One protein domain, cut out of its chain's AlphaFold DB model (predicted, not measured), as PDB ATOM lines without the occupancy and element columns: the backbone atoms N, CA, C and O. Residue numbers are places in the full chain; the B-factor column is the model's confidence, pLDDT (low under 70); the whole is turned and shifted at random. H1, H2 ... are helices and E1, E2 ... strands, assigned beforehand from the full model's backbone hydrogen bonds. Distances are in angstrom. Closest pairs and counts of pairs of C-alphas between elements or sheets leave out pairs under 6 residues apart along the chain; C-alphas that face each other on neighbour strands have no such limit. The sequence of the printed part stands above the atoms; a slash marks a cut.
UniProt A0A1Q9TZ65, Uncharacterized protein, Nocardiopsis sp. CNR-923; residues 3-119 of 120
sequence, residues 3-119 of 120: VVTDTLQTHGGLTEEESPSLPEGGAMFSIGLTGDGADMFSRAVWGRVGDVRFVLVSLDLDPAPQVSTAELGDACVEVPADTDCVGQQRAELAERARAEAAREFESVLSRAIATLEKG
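Overview. This is residues 3 to 119 of the 120 residues of an uncharacterized protein of Nocardiopsis sp. CNR-923 (UniProt A0A1Q9TZ65). A curled, twisted sheet of five strands has one long helix, H2, laid along one face over E4 and E5, while the E1 edge turns away from that helix. Residues 83 to 93 of H2 run beyond the sheet, with short H1 near that end, and residues 78 to 83 stick out. The printed part has 117 residues, with named elements in the order E1, E2, E3, E4, E5, H1, H2; the sheet has the same strand order, is antiparallel, and the class is mixed. The whole is loose, with a radius of gyration of the C-alphas of 18.3 A, and flat, spanning 60 by 35 by 19 A.

Arrangement. E1, residues 3 to 5, E2, 8 to 17, E3, 27 to 35, E4, 38 to 49, and E5, 52 to 60, form a meander, each strand the antiparallel neighbour of the one before. E2 is staggered, pairing with E1 over residues 8 to 10 and with E3 over 11 to 17. Within hydrogen-bond range are N 8 and O 5 at 2.9 A, N 13 and O 32 at 2.9 A, N 31 and O 42 at 2.8 A, and N 58 and O 43 at 2.8 A. H2, residues 83 to 117, is on the sheet at a height of 9.5 A, making two layers, a helix on one face of a sheet. On the local plane it stands at 19 degrees to E5, along the strands; its closest C-alphas to E5 are Phe 105 and Ser 58, 7.2 A. H1, residues 69 to 75, is not on the sheet; it is close to H2 but not clearly touching, Leu 72 to Val 86 being the closest C-alphas at 6.4 A, and about perpendicular at 80 degrees. Of the O i to N i+4 pairs, 2 of 3 in H1 and 30 of 31 in H2 are within range.

Along the chain. E1 begins at C-alpha 3, (-38.715, 20.451, -32.854). E4 measures 35.8 A and H2 51.4 A, ending at C-alpha 117, (-17.702, 14.415, -63.997).

Size, cuts and confidence. The C-alphas of Asp 51 and Pro 80 are farthest apart, 61.2 A. The printed part has no cut and no long link. Mean pLDDT of the printed part is 75.4, with 41 residues under 70, among them 3 to 12 and 61 to 84.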
ATOM      1  N   VAL A   3     -39.960  20.329 -33.621       48.84
ATOM      2  CA  VAL A   3     -38.715  20.451 -32.854       48.84
ATOM      3  C   VAL A   3     -38.973  21.434 -31.721       48.84
ATOM      4  O   VAL A   3     -39.360  22.579 -31.953       48.84
ATOM      5  N   VAL A   4     -38.785  20.963 -30.490       44.78
ATOM      6  CA  VAL A   4     -38.903  21.778 -29.280       44.78
ATOM      7  C   VAL A   4     -37.496  21.970 -28.729       44.78
ATOM      8  O   VAL A   4     -36.836  20.999 -28.368       44.78
ATOM      9  N   THR A   5     -37.034  23.214 -28.686       46.25
ATOM     10  CA  THR A   5     -35.833  23.617 -27.938       46.25
ATOM     11  C   THR A   5     -36.269  24.672 -26.933       46.25
ATOM     12  O   THR A   5     -37.064  25.522 -27.313       46.25
ATOM     13  N   ASP A   6     -35.819  24.539 -25.678       46.41
ATOM     14  CA  ASP A   6     -36.237  25.116 -24.374       46.41
ATOM     15  C   ASP A   6     -37.220  26.310 -24.242       46.41
ATOM     16  O   ASP A   6     -37.748  26.501 -23.150       46.41
ATOM     17  N   THR A   7     -37.566  27.066 -25.283       44.56
ATOM     18  CA  THR A   7     -38.636  28.083 -25.280       44.56
ATOM     19  C   THR A   7     -39.329  28.322 -26.639       44.56
ATOM     20  O   THR A   7     -40.217  29.165 -26.690       44.56
ATOM     21  N   LEU A   8     -38.967  27.626 -27.728       51.56
ATOM     22  CA  LEU A   8     -39.447  27.900 -29.097       51.56
ATOM     23  C   LEU A   8     -40.244  26.710 -29.662       51.56
ATOM     24  O   LEU A   8     -39.730  25.585 -29.723       51.56
ATOM     25  N   GLN A   9     -41.488  26.940 -30.099       49.69
ATOM     26  CA  GLN A   9     -42.282  25.934 -30.819       49.69
ATOM     27  C   GLN A   9     -42.164  26.154 -32.326       49.69
ATOM     28  O   GLN A   9     -42.830  27.012 -32.899       49.69
ATOM     29  N   THR A  10     -41.337  25.340 -32.983       57.84
ATOM     30  CA  THR A  10     -41.200  25.366 -34.446       57.84
ATOM     31  C   THR A  10     -41.962  24.216 -35.092       57.84
ATOM     32  O   THR A  10     -41.852  23.052 -34.683       57.84
ATOM     33  N   HIS A  11     -42.744  24.544 -36.117       59.03
ATOM     34  CA  HIS A  11     -43.378  23.566 -36.988       59.03
ATOM     35  C   HIS A  11     -42.470  23.356 -38.196       59.03
ATOM     36  O   HIS A  11     -42.207  24.282 -38.958       59.03
ATOM     37  N   GLY A  12     -41.954  22.136 -38.332       65.94
ATOM     38  CA  GLY A  12     -41.041  21.769 -39.402       65.94
ATOM     39  C   GLY A  12     -41.676  20.839 -40.427       65.94
ATOM     40  O   GLY A  12     -42.284  19.821 -40.068       65.94
ATOM     41  N   GLY A  13     -41.492  21.154 -41.704       76.88
ATOM     42  CA  GLY A  13     -41.709  20.253 -42.832       76.88
ATOM     43  C   GLY A  13     -40.373  19.751 -43.370       76.88
ATOM     44  O   GLY A  13     -39.430  20.528 -43.480       76.88
ATOM     45  N   LEU A  14     -40.302  18.459 -43.688       80.56
ATOM     46  CA  LEU A  14     -39.238  17.880 -44.506       80.56
ATOM     47  C   LEU A  14     -39.904  17.368 -45.779       80.56
ATOM     48  O   LEU A  14     -40.831  16.559 -45.689       80.56
ATOM     49  N   THR A  15     -39.430  17.831 -46.925       85.50
ATOM     50  CA  THR A  15     -39.933  17.421 -48.234       85.50
ATOM     51  C   THR A  15     -38.781  16.809 -49.009       85.50
ATOM     52  O   THR A  15     -37.746  17.448 -49.183       85.50
ATOM     53  N   GLU A  16     -38.944  15.562 -49.441       86.75
ATOM     54  CA  GLU A  16     -38.030  14.951 -50.403       86.75
ATOM     55  C   GLU A  16     -38.250  15.601 -51.770       86.75
ATOM     56  O   GLU A  16     -39.389  15.814 -52.189       86.75
ATOM     57  N   GLU A  17     -37.158  15.956 -52.440       88.69
ATOM     58  CA  GLU A  17     -37.185  16.601 -53.747       88.69
ATOM     59  C   GLU A  17     -36.423  15.760 -54.766       88.69
ATOM     60  O   GLU A  17     -35.408  15.131 -54.464       88.69
ATOM     61  N   GLU A  18     -36.904  15.789 -56.004       89.06
ATOM     62  CA  GLU A  18     -36.205  15.202 -57.138       89.06
ATOM     63  C   GLU A  18     -35.388  16.282 -57.852       89.06
ATOM     64  O   GLU A  18     -35.827  17.425 -57.994       89.06
ATOM     65  N   SER A  19     -34.207  15.915 -58.345       88.69
ATOM     66  CA  SER A  19     -33.395  16.780 -59.200       88.69
ATOM     67  C   SER A  19     -32.865  15.980 -60.386       88.69
ATOM     68  O   SER A  19     -32.328  14.889 -60.191       88.69
ATOM     69  N   PRO A  20     -32.978  16.499 -61.621       89.38
ATOM     70  CA  PRO A  20     -32.441  15.832 -62.802       89.38
ATOM     71  C   PRO A  20     -30.908  15.847 -62.833       89.38
ATOM     72  O   PRO A  20     -30.311  15.062 -63.564       89.38
ATOM     73  N   SER A  21     -30.271  16.742 -62.072       89.69
ATOM     74  CA  SER A  21     -28.815  16.815 -61.985       89.69
ATOM     75  C   SER A  21     -28.238  15.790 -61.013       89.69
ATOM     76  O   SER A  21     -27.039  15.549 -61.057       89.69
ATOM     77  N   LEU A  22     -29.048  15.194 -60.129       89.75
ATOM     78  CA  LEU A  22     -28.575  14.253 -59.116       89.75
ATOM     79  C   LEU A  22     -27.990  12.971 -59.738       89.75
ATOM     80  O   LEU A  22     -28.636  12.347 -60.581       89.75
ATOM     81  N   PRO A  23     -26.810  12.514 -59.278       88.75
ATOM     82  CA  PRO A  23     -26.282  11.222 -59.678       88.75
ATOM     83  C   PRO A  23     -27.033  10.090 -58.969       88.75
ATOM     84  O   PRO A  23     -27.677  10.287 -57.933       88.75
ATOM     85  N   GLU A  24     -26.901   8.877 -59.503       87.25
ATOM     86  CA  GLU A  24     -27.551   7.688 -58.951       87.25
ATOM     87  C   GLU A  24     -27.173   7.465 -57.474       87.25
ATOM     88  O   GLU A  24     -26.003   7.526 -57.085       87.25
ATOM     89  N   GLY A  25     -28.182   7.229 -56.630       84.75
ATOM     90  CA  GLY A  25     -28.012   7.058 -55.182       84.75
ATOM     91  C   GLY A  25     -27.799   8.356 -54.392       84.75
ATOM     92  O   GLY A  25     -27.546   8.293 -53.185       84.75
ATOM     93  N   GLY A  26     -27.882   9.520 -55.041       91.44
ATOM     94  CA  GLY A  26     -28.024  10.803 -54.366       91.44
ATOM     95  C   GLY A  26     -29.463  11.070 -53.921       91.44
ATOM     96  O   GLY A  26     -30.397  10.401 -54.357       91.44
ATOM     97  N   ALA A  27     -29.634  12.049 -53.041       92.94
ATOM     98  CA  ALA A  27     -30.944  12.487 -52.578       92.94
ATOM     99  C   ALA A  27     -30.920  13.979 -52.245       92.94
ATOM    100  O   ALA A  27     -29.874  14.539 -51.895       92.94
ATOM    101  N   MET A  28     -32.084  14.611 -52.372       92.94
ATOM    102  CA  MET A  28     -32.308  16.014 -52.059       92.94
ATOM    103  C   MET A  28     -33.512  16.146 -51.133       92.94
ATOM    104  O   MET A  28     -34.507  15.439 -51.273       92.94
ATOM    105  N   PHE A  29     -33.425  17.075 -50.188       90.06
ATOM    106  CA  PHE A  29     -34.568  17.490 -49.391       90.06
ATOM    107  C   PHE A  29     -34.588  19.000 -49.202       90.06
ATOM    108  O   PHE A  29     -33.543  19.660 -49.194       90.06
ATOM    109  N   SER A  30     -35.776  19.529 -48.949       88.06
ATOM    110  CA  SER A  30     -35.957  20.834 -48.331       88.06
ATOM    111  C   SER A  30     -36.536  20.718 -46.930       88.06
ATOM    112  O   SER A  30     -37.309  19.816 -46.603       88.06
ATOM    113  N   ILE A  31     -36.117  21.651 -46.085       85.19
ATOM    114  CA  ILE A  31     -36.611  21.847 -44.733       85.19
ATOM    115  C   ILE A  31     -37.206  23.245 -44.676       85.19
ATOM    116  O   ILE A  31     -36.513  24.228 -44.932       85.19
ATOM    117  N   GLY A  32     -38.479  23.327 -44.308       78.69
ATOM    118  CA  GLY A  32     -39.114  24.575 -43.900       78.69
ATOM    119  C   GLY A  32     -39.371  24.530 -42.403       78.69
ATOM    120  O   GLY A  32     -40.001  23.583 -41.933       78.69
ATOM    121  N   LEU A  33     -38.895  25.524 -41.657       75.94
ATOM    122  CA  LEU A  33     -39.259  25.736 -40.257       75.94
ATOM    123  C   LEU A  33     -40.018  27.053 -40.146       75.94
ATOM    124  O   LEU A  33     -39.524  28.079 -40.607       75.94
ATOM    125  N   THR A  34     -41.184  27.022 -39.511       70.06
ATOM    126  CA  THR A  34     -41.967  28.219 -39.197       70.06
ATOM    127  C   THR A  34     -42.230  28.275 -37.689       70.06
ATOM    128  O   THR A  34     -42.653  27.287 -37.073       70.06
ATOM    129  N   GLY A  35     -41.932  29.411 -37.053       62.06
ATOM    130  CA  GLY A  35     -42.189  29.623 -35.623       62.06
ATOM    131  C   GLY A  35     -41.671  30.964 -35.099       62.06
ATOM    132  O   GLY A  35     -40.643  31.448 -35.556       62.06
ATOM    133  N   ASP A  36     -42.400  31.565 -34.150       58.19
ATOM    134  CA  ASP A  36     -42.014  32.755 -33.365       58.19
ATOM    135  C   ASP A  36     -41.280  33.867 -34.147       58.19
ATOM    136  O   ASP A  36     -40.271  34.417 -33.705       58.19
ATOM    137  N   GLY A  37     -41.810  34.225 -35.322       55.38
ATOM    138  CA  GLY A  37     -41.311  35.347 -36.127       55.38
ATOM    139  C   GLY A  37     -40.089  35.041 -36.998       55.38
ATOM    140  O   GLY A  37     -39.543  35.968 -37.595       55.38
ATOM    141  N   ALA A  38     -39.681  33.775 -37.106       58.91
ATOM    142  CA  ALA A  38     -38.648  33.322 -38.026       58.91
ATOM    143  C   ALA A  38     -39.195  32.221 -38.948       58.91
ATOM    144  O   ALA A  38     -39.640  31.166 -38.489       58.91
ATOM    145  N   ASP A  39     -39.123  32.474 -40.253       68.81
ATOM    146  CA  ASP A  39     -39.284  31.444 -41.273       68.81
ATOM    147  C   ASP A  39     -37.893  31.103 -41.790       68.81
ATOM    148  O   ASP A  39     -37.204  31.964 -42.328       68.81
ATOM    149  N   MET A  40     -37.473  29.856 -41.610       74.69
ATOM    150  CA  MET A  40     -36.212  29.357 -42.142       74.69
ATOM    151  C   MET A  40     -36.516  28.368 -43.255       74.69
ATOM    152  O   MET A  40     -37.329  27.451 -43.086       74.69
ATOM    153  N   PHE A  41     -35.824  28.519 -44.377       81.38
ATOM    154  CA  PHE A  41     -35.856  27.548 -45.456       81.38
ATOM    155  C   PHE A  41     -34.438  27.063 -45.743       81.38
ATOM    156  O   PHE A  41     -33.496  27.841 -45.866       81.38
ATOM    157  N   SER A  42     -34.270  25.752 -45.846       86.25
ATOM    158  CA  SER A  42     -33.004  25.145 -46.227       86.25
ATOM    159  C   SER A  42     -33.246  24.070 -47.265       86.25
ATOM    160  O   SER A  42     -34.249  23.363 -47.220       86.25
ATOM    161  N   ARG A  43     -32.303  23.926 -48.190       90.12
ATOM    162  CA  ARG A  43     -32.264  22.815 -49.136       90.12
ATOM    163  C   ARG A  43     -30.910  22.144 -49.031       90.12
ATOM    164  O   ARG A  43     -29.885  22.822 -49.037       90.12
ATOM    165  N   ALA A  44     -30.899  20.825 -48.953       91.50
ATOM    166  CA  ALA A  44     -29.672  20.052 -48.945       91.50
ATOM    167  C   ALA A  44     -29.746  18.927 -49.968       91.50
ATOM    168  O   ALA A  44     -30.793  18.321 -50.184       91.50
ATOM    169  N   VAL A  45     -28.602  18.639 -50.572       94.94
ATOM    170  CA  VAL A  45     -28.423  17.539 -51.510       94.94
ATOM    171  C   VAL A  45     -27.109  16.841 -51.220       94.94
ATOM    172  O   VAL A  45     -26.112  17.489 -50.894       94.94
ATOM    173  N   TRP A  46     -27.089  15.523 -51.353       94.94
ATOM    174  CA  TRP A  46     -25.863  14.738 -51.322       94.94
ATOM    175  C   TRP A  46     -25.843  13.729 -52.454       94.94
ATOM    176  O   TRP A  46     -26.876  13.280 -52.947       94.94
ATOM    177  N   GLY A  47     -24.636  13.348 -52.843       93.94
ATOM    178  CA  GLY A  47     -24.428  12.363 -53.886       93.94
ATOM    179  C   GLY A  47     -22.970  11.959 -54.000       93.94
ATOM    180  O   GLY A  47     -22.114  12.328 -53.184       93.94
ATOM    181  N   ARG A  48     -22.690  11.169 -55.035       93.31
ATOM    182  CA  ARG A  48     -21.350  10.691 -55.355       93.31
ATOM    183  C   ARG A  48     -21.117  10.761 -56.861       93.31
ATOM    184  O   ARG A  48     -21.963  10.321 -57.626       93.31
ATOM    185  N   VAL A  49     -19.950  11.259 -57.260       91.19
ATOM    186  CA  VAL A  49     -19.448  11.213 -58.641       91.19
ATOM    187  C   VAL A  49     -18.090  10.518 -58.612       91.19
ATOM    188  O   VAL A  49     -17.162  10.997 -57.959       91.19
ATOM    189  N   GLY A  50     -17.971   9.353 -59.256       88.69
ATOM    190  CA  GLY A  50     -16.769   8.517 -59.146       88.69
ATOM    191  C   GLY A  50     -16.474   8.164 -57.684       88.69
ATOM    192  O   GLY A  50     -17.310   7.567 -57.012       88.69
ATOM    193  N   ASP A  51     -15.318   8.571 -57.159       90.38
ATOM    194  CA  ASP A  51     -14.936   8.387 -55.747       90.38
ATOM    195  C   ASP A  51     -15.175   9.616 -54.856       90.38
ATOM    196  O   ASP A  51     -14.922   9.573 -53.650       90.38
ATOM    197  N   VAL A  52     -15.715  10.700 -55.415       89.81
ATOM    198  CA  VAL A  52     -15.961  11.949 -54.694       89.81
ATOM    199  C   VAL A  52     -17.381  11.959 -54.143       89.81
ATOM    200  O   VAL A  52     -18.351  11.880 -54.895       89.81
ATOM    201  N   ARG A  53     -17.512  12.084 -52.819       92.94
ATOM    202  CA  ARG A  53     -18.788  12.382 -52.155       92.94
ATOM    203  C   ARG A  53     -18.934  13.888 -52.014       92.94
ATOM    204  O   ARG A  53     -17.975  14.552 -51.627       92.94
ATOM    205  N   PHE A  54     -20.126  14.407 -52.271       92.56
ATOM    206  CA  PHE A  54     -20.422  15.822 -52.089       92.56
ATOM    207  C   PHE A  54     -21.696  16.009 -51.275       92.56
ATOM    208  O   PHE A  54     -22.588  15.160 -51.269       92.56
ATOM    209  N   VAL A  55     -21.756  17.155 -50.607       94.12
ATOM    210  CA  VAL A  55     -22.960  17.695 -49.990       94.12
ATOM    211  C   VAL A  55     -23.017  19.164 -50.379       94.12
ATOM    212  O   VAL A  55     -22.013  19.867 -50.267       94.12
ATOM    213  N   LEU A  56     -24.172  19.620 -50.844       93.50
ATOM    214  CA  LEU A  56     -24.440  21.030 -51.090       93.50
ATOM    215  C   LEU A  56     -25.644  21.431 -50.242       93.50
ATOM    216  O   LEU A  56     -26.666  20.749 -50.242       93.50
ATOM    217  N   VAL A  57     -25.496  22.523 -49.498       91.12
ATOM    218  CA  VAL A  57     -26.528  23.053 -48.608       91.12
ATOM    219  C   VAL A  57     -26.746  24.514 -48.954       91.12
ATOM    220  O   VAL A  57     -25.791  25.285 -49.027       91.12
ATOM    221  N   SER A  58     -28.003  24.879 -49.159       87.62
ATOM    222  CA  SER A  58     -28.472  26.254 -49.146       87.62
ATOM    223  C   SER A  58     -29.212  26.483 -47.843       87.62
ATOM    224  O   SER A  58     -30.009  25.647 -47.398       87.62
ATOM    225  N   LEU A  59     -28.899  27.601 -47.214       82.00
ATOM    226  CA  LEU A  59     -29.502  28.027 -45.973       82.00
ATOM    227  C   LEU A  59     -29.940  29.468 -46.168       82.00
ATOM    228  O   LEU A  59     -29.096  30.350 -46.320       82.00
ATOM    229  N   ASP A  60     -31.249  29.674 -46.174       72.31
ATOM    230  CA  ASP A  60     -31.828  30.999 -46.092       72.31
ATOM    231  C   ASP A  60     -32.065  31.311 -44.613       72.31
ATOM    232  O   ASP A  60     -32.915  30.701 -43.953       72.31
ATOM    233  N   LEU A  61     -31.203  32.175 -44.078       60.84
ATOM    234  CA  LEU A  61     -31.290  32.687 -42.711       60.84
ATOM    235  C   LEU A  61     -31.980  34.046 -42.657       60.84
ATOM    236  O   LEU A  61     -32.131  34.583 -41.555       60.84
ATOM    237  N   ASP A  62     -32.340  34.627 -43.805       55.38
ATOM    238  CA  ASP A  62     -32.985  35.923 -43.779       55.38
ATOM    239  C   ASP A  62     -34.385  35.766 -43.172       55.38
ATOM    240  O   ASP A  62     -35.124  34.833 -43.504       55.38
ATOM    241  N   PRO A  63     -34.775  36.656 -42.240       50.19
ATOM    242  CA  PRO A  63     -36.155  36.703 -41.791       50.19
ATOM    243  C   PRO A  63     -37.028  36.902 -43.032       50.19
ATOM    244  O   PRO A  63     -36.687  37.756 -43.854       50.19
ATOM    245  N   ALA A  64     -38.106  36.109 -43.153       52.91
ATOM    246  CA  ALA A  64     -39.092  36.143 -44.240       52.91
ATOM    247  C   ALA A  64     -39.156  37.523 -44.902       52.91
ATOM    248  O   ALA A  64     -39.250  38.501 -44.149       52.91
ATOM    249  N   PRO A  65     -39.103  37.615 -46.252       50.25
ATOM    250  CA  PRO A  65     -38.831  38.855 -46.974       50.25
ATOM    251  C   PRO A  65     -39.544  40.009 -46.286       50.25
ATOM    252  O   PRO A  65     -40.769  39.979 -46.162       50.25
ATOM    253  N   GLN A  66     -38.774  40.957 -45.739       47.97
ATOM    254  CA  GLN A  66     -39.319  42.087 -44.989       47.97
ATOM    255  C   GLN A  66     -40.039  43.012 -45.969       47.97
ATOM    256  O   GLN A  66     -39.528  44.058 -46.354       47.97
ATOM    257  N   VAL A  67     -41.221  42.603 -46.421       51.88
ATOM    258  CA  VAL A  67     -42.082  43.435 -47.246       51.88
ATOM    259  C   VAL A  67     -42.537  44.564 -46.342       51.88
ATOM    260  O   VAL A  67     -43.140  44.322 -45.284       51.88
ATOM    261  N   SER A  68     -42.204  45.797 -46.716       44.72
ATOM    262  CA  SER A  68     -42.618  46.942 -45.923       44.72
ATOM    263  C   SER A  68     -44.147  46.948 -45.835       44.72
ATOM    264  O   SER A  68     -44.856  46.646 -46.797       44.72
ATOM    265  N   THR A  69     -44.695  47.306 -44.674       50.88
ATOM    266  CA  THR A  69     -46.149  47.480 -44.517       50.88
ATOM    267  C   THR A  69     -46.729  48.502 -45.499       50.88
ATOM    268  O   THR A  69     -47.928  48.478 -45.739       50.88
ATOM    269  N   ALA A  70     -45.894  49.374 -46.076       49.81
ATOM    270  CA  ALA A  70     -46.280  50.310 -47.125       49.81
ATOM    271  C   ALA A  70     -46.504  49.617 -48.484       49.81
ATOM    272  O   ALA A  70     -47.527  49.857 -49.114       49.81
ATOM    273  N   GLU A  71     -45.620  48.700 -48.898       52.72
ATOM    274  CA  GLU A  71     -45.763  47.939 -50.155       52.72
ATOM    275  C   GLU A  71     -46.927  46.938 -50.112       52.72
ATOM    276  O   GLU A  71     -47.636  46.765 -51.099       52.72
ATOM    277  N   LEU A  72     -47.166  46.315 -48.953       52.66
ATOM    278  CA  LEU A  72     -48.353  45.478 -48.726       52.66
ATOM    279  C   LEU A  72     -49.630  46.321 -48.592       52.66
ATOM    280  O   LEU A  72     -50.714  45.877 -48.968       52.66
ATOM    281  N   GLY A  73     -49.488  47.534 -48.053       53.34
ATOM    282  CA  GLY A  73     -50.561  48.504 -47.884       53.34
ATOM    283  C   GLY A  73     -51.178  48.886 -49.218       53.34
ATOM    284  O   GLY A  73     -52.384  48.737 -49.349       53.34
ATOM    285  N   ASP A  74     -50.360  49.266 -50.208       57.88
ATOM    286  CA  ASP A  74     -50.805  49.699 -51.543       57.88
ATOM    287  C   ASP A  74     -51.494  48.590 -52.363       57.88
ATOM    288  O   ASP A  74     -52.359  48.883 -53.189       57.88
ATOM    289  N   ALA A  75     -51.172  47.315 -52.118       57.28
ATOM    290  CA  ALA A  75     -51.796  46.191 -52.817       57.28
ATOM    291  C   ALA A  75     -53.103  45.697 -52.163       57.28
ATOM    292  O   ALA A  75     -53.970  45.170 -52.857       57.28
ATOM    293  N   CYS A  76     -53.266  45.885 -50.848       62.59
ATOM    294  CA  CYS A  76     -54.458  45.471 -50.095       62.59
ATOM    295  C   CYS A  76     -55.442  46.635 -49.807       62.59
ATOM    296  O   CYS A  76     -56.349  46.475 -48.989       62.59
ATOM    297  N   VAL A  77     -55.305  47.801 -50.466       58.66
ATOM    298  CA  VAL A  77     -56.154  49.001 -50.241       58.66
ATOM    299  C   VAL A  77     -57.628  48.788 -50.609       58.66
ATOM    300  O   VAL A  77     -58.493  49.472 -50.062       58.66
ATOM    301  N   GLU A  78     -57.962  47.866 -51.515       54.75
ATOM    302  CA  GLU A  78     -59.314  47.843 -52.092       54.75
ATOM    303  C   GLU A  78     -60.423  47.295 -51.172       54.75
ATOM    304  O   GLU A  78     -61.595  47.530 -51.467       54.75
ATOM    305  N   VAL A  79     -60.122  46.663 -50.024       49.84
ATOM    306  CA  VAL A  79     -61.165  46.272 -49.049       49.84
ATOM    307  C   VAL A  79     -60.672  46.416 -47.595       49.84
ATOM    308  O   VAL A  79     -59.794  45.664 -47.178       49.84
ATOM    309  N   PRO A  80     -61.259  47.304 -46.757       46.91
ATOM    310  CA  PRO A  80     -60.724  47.665 -45.431       46.91
ATOM    311  C   PRO A  80     -60.783  46.581 -44.338       46.91
ATOM    312  O   PRO A  80     -60.626  46.901 -43.161       46.91
ATOM    313  N   ALA A  81     -61.071  45.326 -44.678       48.53
ATOM    314  CA  ALA A  81     -61.373  44.278 -43.704       48.53
ATOM    315  C   ALA A  81     -60.578  42.983 -43.903       48.53
ATOM    316  O   ALA A  81     -60.754  42.058 -43.115       48.53
ATOM    317  N   ASP A  82     -59.715  42.900 -44.918       55.25
ATOM    318  CA  ASP A  82     -59.118  41.623 -45.295       55.25
ATOM    319  C   ASP A  82     -57.699  41.472 -44.731       55.25
ATOM    320  O   ASP A  82     -56.693  41.566 -45.434       55.25
ATOM    321  N   THR A  83     -57.598  41.247 -43.417       57.59
ATOM    322  CA  THR A  83     -56.342  40.810 -42.777       57.59
ATOM    323  C   THR A  83     -55.756  39.558 -43.441       57.59
ATOM    324  O   THR A  83     -54.542  39.350 -43.370       57.59
ATOM    325  N   ASP A  84     -56.580  38.778 -44.147       67.38
ATOM    326  CA  ASP A  84     -56.147  37.607 -44.903       67.38
ATOM    327  C   ASP A  84     -55.390  37.990 -46.190       67.38
ATOM    328  O   ASP A  84     -54.493  37.249 -46.592       67.38
ATOM    329  N   CYS A  85     -55.634  39.171 -46.782       72.69
ATOM    330  CA  CYS A  85     -54.902  39.666 -47.964       72.69
ATOM    331  C   CYS A  85     -53.400  39.804 -47.687       72.69
ATOM    332  O   CYS A  85     -52.559  39.333 -48.455       72.69
ATOM    333  N   VAL A  86     -53.048  40.398 -46.543       69.31
ATOM    334  CA  VAL A  86     -51.646  40.598 -46.144       69.31
ATOM    335  C   VAL A  86     -50.953  39.259 -45.887       69.31
ATOM    336  O   VAL A  86     -49.794  39.077 -46.266       69.31
ATOM    337  N   GLY A  87     -51.656  38.310 -45.262       69.25
ATOM    338  CA  GLY A  87     -51.152  36.955 -45.034       69.25
ATOM    339  C   GLY A  87     -50.910  36.195 -46.339       69.25
ATOM    340  O   GLY A  87     -49.843  35.610 -46.518       69.25
ATOM    341  N   GLN A  88     -51.861  36.259 -47.273       72.81
ATOM    342  CA  GLN A  88     -51.755  35.620 -48.586       72.81
ATOM    343  C   GLN A  88     -50.606  36.199 -49.413       72.81
ATOM    344  O   GLN A  88     -49.782  35.440 -49.914       72.81
ATOM    345  N   GLN A  89     -50.476  37.526 -49.488       75.19
ATOM    346  CA  GLN A  89     -49.373  38.155 -50.219       75.19
ATOM    347  C   GLN A  89     -48.000  37.782 -49.661       75.19
ATOM    348  O   GLN A  89     -47.078  37.493 -50.423       75.19
ATOM    349  N   ARG A  90     -47.852  37.751 -48.332       71.69
ATOM    350  CA  ARG A  90     -46.603  37.304 -47.706       71.69
ATOM    351  C   ARG A  90     -46.283  35.856 -48.053       71.69
ATOM    352  O   ARG A  90     -45.140  35.566 -48.395       71.69
ATOM    353  N   ALA A  91     -47.280  34.972 -48.014       73.88
ATOM    354  CA  ALA A  91     -47.105  33.579 -48.407       73.88
ATOM    355  C   ALA A  91     -46.705  33.455 -49.887       73.88
ATOM    356  O   ALA A  91     -45.743  32.761 -50.201       73.88
ATOM    357  N   GLU A  92     -47.368  34.176 -50.793       77.31
ATOM    358  CA  GLU A  92     -47.033  34.165 -52.221       77.31
ATOM    359  C   GLU A  92     -45.613  34.664 -52.504       77.31
ATOM    360  O   GLU A  92     -44.897  34.074 -53.315       77.31
ATOM    361  N   LEU A  93     -45.185  35.742 -51.847       76.38
ATOM    362  CA  LEU A  93     -43.832  36.274 -52.000       76.38
ATOM    363  C   LEU A  93     -42.783  35.310 -51.443       76.38
ATOM    364  O   LEU A  93     -41.763  35.091 -52.095       76.38
ATOM    365  N   ALA A  94     -43.055  34.688 -50.294       75.94
ATOM    366  CA  ALA A  94     -42.194  33.652 -49.738       75.94
ATOM    367  C   ALA A  94     -42.072  32.449 -50.689       75.94
ATOM    368  O   ALA A  94     -40.967  31.966 -50.925       75.94
ATOM    369  N   GLU A  95     -43.170  32.004 -51.305       79.06
ATOM    370  CA  GLU A  95     -43.142  30.927 -52.302       79.06
ATOM    371  C   GLU A  95     -42.363  31.315 -53.566       79.06
ATOM    372  O   GLU A  95     -41.580  30.515 -54.081       79.06
ATOM    373  N   ARG A  96     -42.497  32.558 -54.050       81.12
ATOM    374  CA  ARG A  96     -41.698  33.050 -55.188       81.12
ATOM    375  C   ARG A  96     -40.206  33.074 -54.869       81.12
ATOM    376  O   ARG A  96     -39.421  32.600 -55.689       81.12
ATOM    377  N   ALA A  97     -39.829  33.569 -53.691       80.06
ATOM    378  CA  ALA A  97     -38.441  33.582 -53.237       80.06
ATOM    379  C   ALA A  97     -37.878  32.154 -53.123       80.06
ATOM    380  O   ALA A  97     -36.815  31.857 -53.667       80.06
ATOM    381  N   ARG A  98     -38.638  31.223 -52.528       79.25
ATOM    382  CA  ARG A  98     -38.273  29.795 -52.448       79.25
ATOM    383  C   ARG A  98     -38.098  29.163 -53.830       79.25
ATOM    384  O   ARG A  98     -37.156  28.398 -54.041       79.25
ATOM    385  N   ALA A  99     -38.973  29.489 -54.782       84.06
ATOM    386  CA  ALA A  99     -38.895  28.999 -56.158       84.06
ATOM    387  C   ALA A  99     -37.701  29.584 -56.935       84.06
ATOM    388  O   ALA A  99     -37.121  28.918 -57.793       84.06
ATOM    389  N   GLU A 100     -37.313  30.829 -56.665       85.75
ATOM    390  CA  GLU A 100     -36.091  31.427 -57.206       85.75
ATOM    391  C   GLU A 100     -34.841  30.763 -56.630       85.75
ATOM    392  O   GLU A 100     -34.042  30.222 -57.397       85.75
ATOM    393  N   ALA A 101     -34.751  30.651 -55.304       85.06
ATOM    394  CA  ALA A 101     -33.664  29.950 -54.626       85.06
ATOM    395  C   ALA A 101     -33.532  28.486 -55.090       85.06
ATOM    396  O   ALA A 101     -32.423  27.970 -55.215       85.06
ATOM    397  N   ALA A 102     -34.643  27.805 -55.399       87.56
ATOM    398  CA  ALA A 102     -34.626  26.458 -55.977       87.56
ATOM    399  C   ALA A 102     -33.957  26.397 -57.348       87.56
ATOM    400  O   ALA A 102     -33.136  25.514 -57.598       87.56
ATOM    401  N   ARG A 103     -34.264  27.353 -58.227       91.06
ATOM    402  CA  ARG A 103     -33.656  27.428 -59.559       91.06
ATOM    403  C   ARG A 103     -32.166  27.740 -59.481       91.06
ATOM    404  O   ARG A 103     -31.381  27.146 -60.221       91.06
ATOM    405  N   GLU A 104     -31.767  28.636 -58.584       91.25
ATOM    406  CA  GLU A 104     -30.354  28.947 -58.356       91.25
ATOM    407  C   GLU A 104     -29.592  27.744 -57.804       91.25
ATOM    408  O   GLU A 104     -28.536  27.388 -58.331       91.25
ATOM    409  N   PHE A 105     -30.161  27.076 -56.799       92.12
ATOM    410  CA  PHE A 105     -29.591  25.870 -56.212       92.12
ATOM    411  C   PHE A 105     -29.366  24.781 -57.261       92.12
ATOM    412  O   PHE A 105     -28.270  24.230 -57.352       92.12
ATOM    413  N   GLU A 106     -30.371  24.520 -58.096       94.44
ATOM    414  CA  GLU A 106     -30.278  23.542 -59.181       94.44
ATOM    415  C   GLU A 106     -29.214  23.942 -60.213       94.44
ATOM    416  O   GLU A 106     -28.444  23.102 -60.679       94.44
ATOM    417  N   SER A 107     -29.091  25.235 -60.530       94.75
ATOM    418  CA  SER A 107     -28.040  25.725 -61.429       94.75
ATOM    419  C   SER A 107     -26.636  25.477 -60.870       94.75
ATOM    420  O   SER A 107     -25.742  25.041 -61.604       94.75
ATOM    421  N   VAL A 108     -26.433  25.726 -59.572       94.56
ATOM    422  CA  VAL A 108     -25.161  25.464 -58.884       94.56
ATOM    423  C   VAL A 108     -24.874  23.967 -58.837       94.56
ATOM    424  O   VAL A 108     -23.767  23.559 -59.190       94.56
ATOM    425  N   LEU A 109     -25.865  23.153 -58.466       94.88
ATOM    426  CA  LEU A 109     -25.750  21.697 -58.413       94.88
ATOM    427  C   LEU A 109     -25.354  21.118 -59.774       94.88
ATOM    428  O   LEU A 109     -24.360  20.401 -59.872       94.88
ATOM    429  N   SER A 110     -26.079  21.491 -60.831       95.44
ATOM    430  CA  SER A 110     -25.822  21.041 -62.200       95.44
ATOM    431  C   SER A 110     -24.391  21.359 -62.646       95.44
ATOM    432  O   SER A 110     -23.673  20.498 -63.159       95.44
ATOM    433  N   ARG A 111     -23.919  22.587 -62.383       94.69
ATOM    434  CA  ARG A 111     -22.546  23.005 -62.709       94.69
ATOM    435  C   ARG A 111     -21.499  22.268 -61.881       94.69
ATOM    436  O   ARG A 111     -20.458  21.897 -62.428       94.69
ATOM    437  N   ALA A 112     -21.749  22.068 -60.590       92.25
ATOM    438  CA  ALA A 112     -20.838  21.352 -59.704       92.25
ATOM    439  C   ALA A 112     -20.662  19.900 -60.166       92.25
ATOM    440  O   ALA A 112     -19.533  19.442 -60.319       92.25
ATOM    441  N   ILE A 113     -21.759  19.213 -60.482       93.31
ATOM    442  CA  ILE A 113     -21.736  17.825 -60.953       93.31
ATOM    443  C   ILE A 113     -21.042  17.718 -62.305       93.31
ATOM    444  O   ILE A 113     -20.090  16.952 -62.428       93.31
ATOM    445  N   ALA A 114     -21.402  18.564 -63.273       93.12
ATOM    446  CA  ALA A 114     -20.737  18.584 -64.574       93.12
ATOM    447  C   ALA A 114     -19.225  18.869 -64.471       93.12
ATOM    448  O   ALA A 114     -18.455  18.464 -65.341       93.12
ATOM    449  N   THR A 115     -18.790  19.588 -63.433       92.50
ATOM    450  CA  THR A 115     -17.365  19.824 -63.156       92.50
ATOM    451  C   THR A 115     -16.708  18.583 -62.559       92.50
ATOM    452  O   THR A 115     -15.640  18.188 -63.014       92.50
ATOM    453  N   LEU A 116     -17.357  17.932 -61.590       90.88
ATOM    454  CA  LEU A 116     -16.867  16.690 -60.986       90.88
ATOM    455  C   LEU A 116     -16.751  15.553 -62.014       90.88
ATOM    456  O   LEU A 116     -15.782  14.800 -61.982       90.88
ATOM    457  N   GLU A 117     -17.696  15.446 -62.948       90.25
ATOM    458  CA  GLU A 117     -17.702  14.415 -63.997       90.25
ATOM    459  C   GLU A 117     -16.591  14.593 -65.035       90.25
ATOM    460  O   GLU A 117     -16.079  13.610 -65.568       90.25
ATOM    461  N   LYS A 118     -16.191  15.837 -65.323       89.62
ATOM    462  CA  LYS A 118     -15.103  16.132 -66.269       89.62
ATOM    463  C   LYS A 118     -13.716  15.809 -65.712       89.62
ATOM    464  O   LYS A 118     -12.762  15.784 -66.487       89.62
ATOM    465  N   GLY A 119     -13.623  15.530 -64.411       73.75
ATOM    466  CA  GLY A 119     -12.362  15.431 -63.691       73.75
ATOM    467  C   GLY A 119     -11.780  16.819 -63.424       73.75
ATOM    468  O   GLY A 119     -11.805  17.693 -64.292       73.75
TER     469      GLY A 119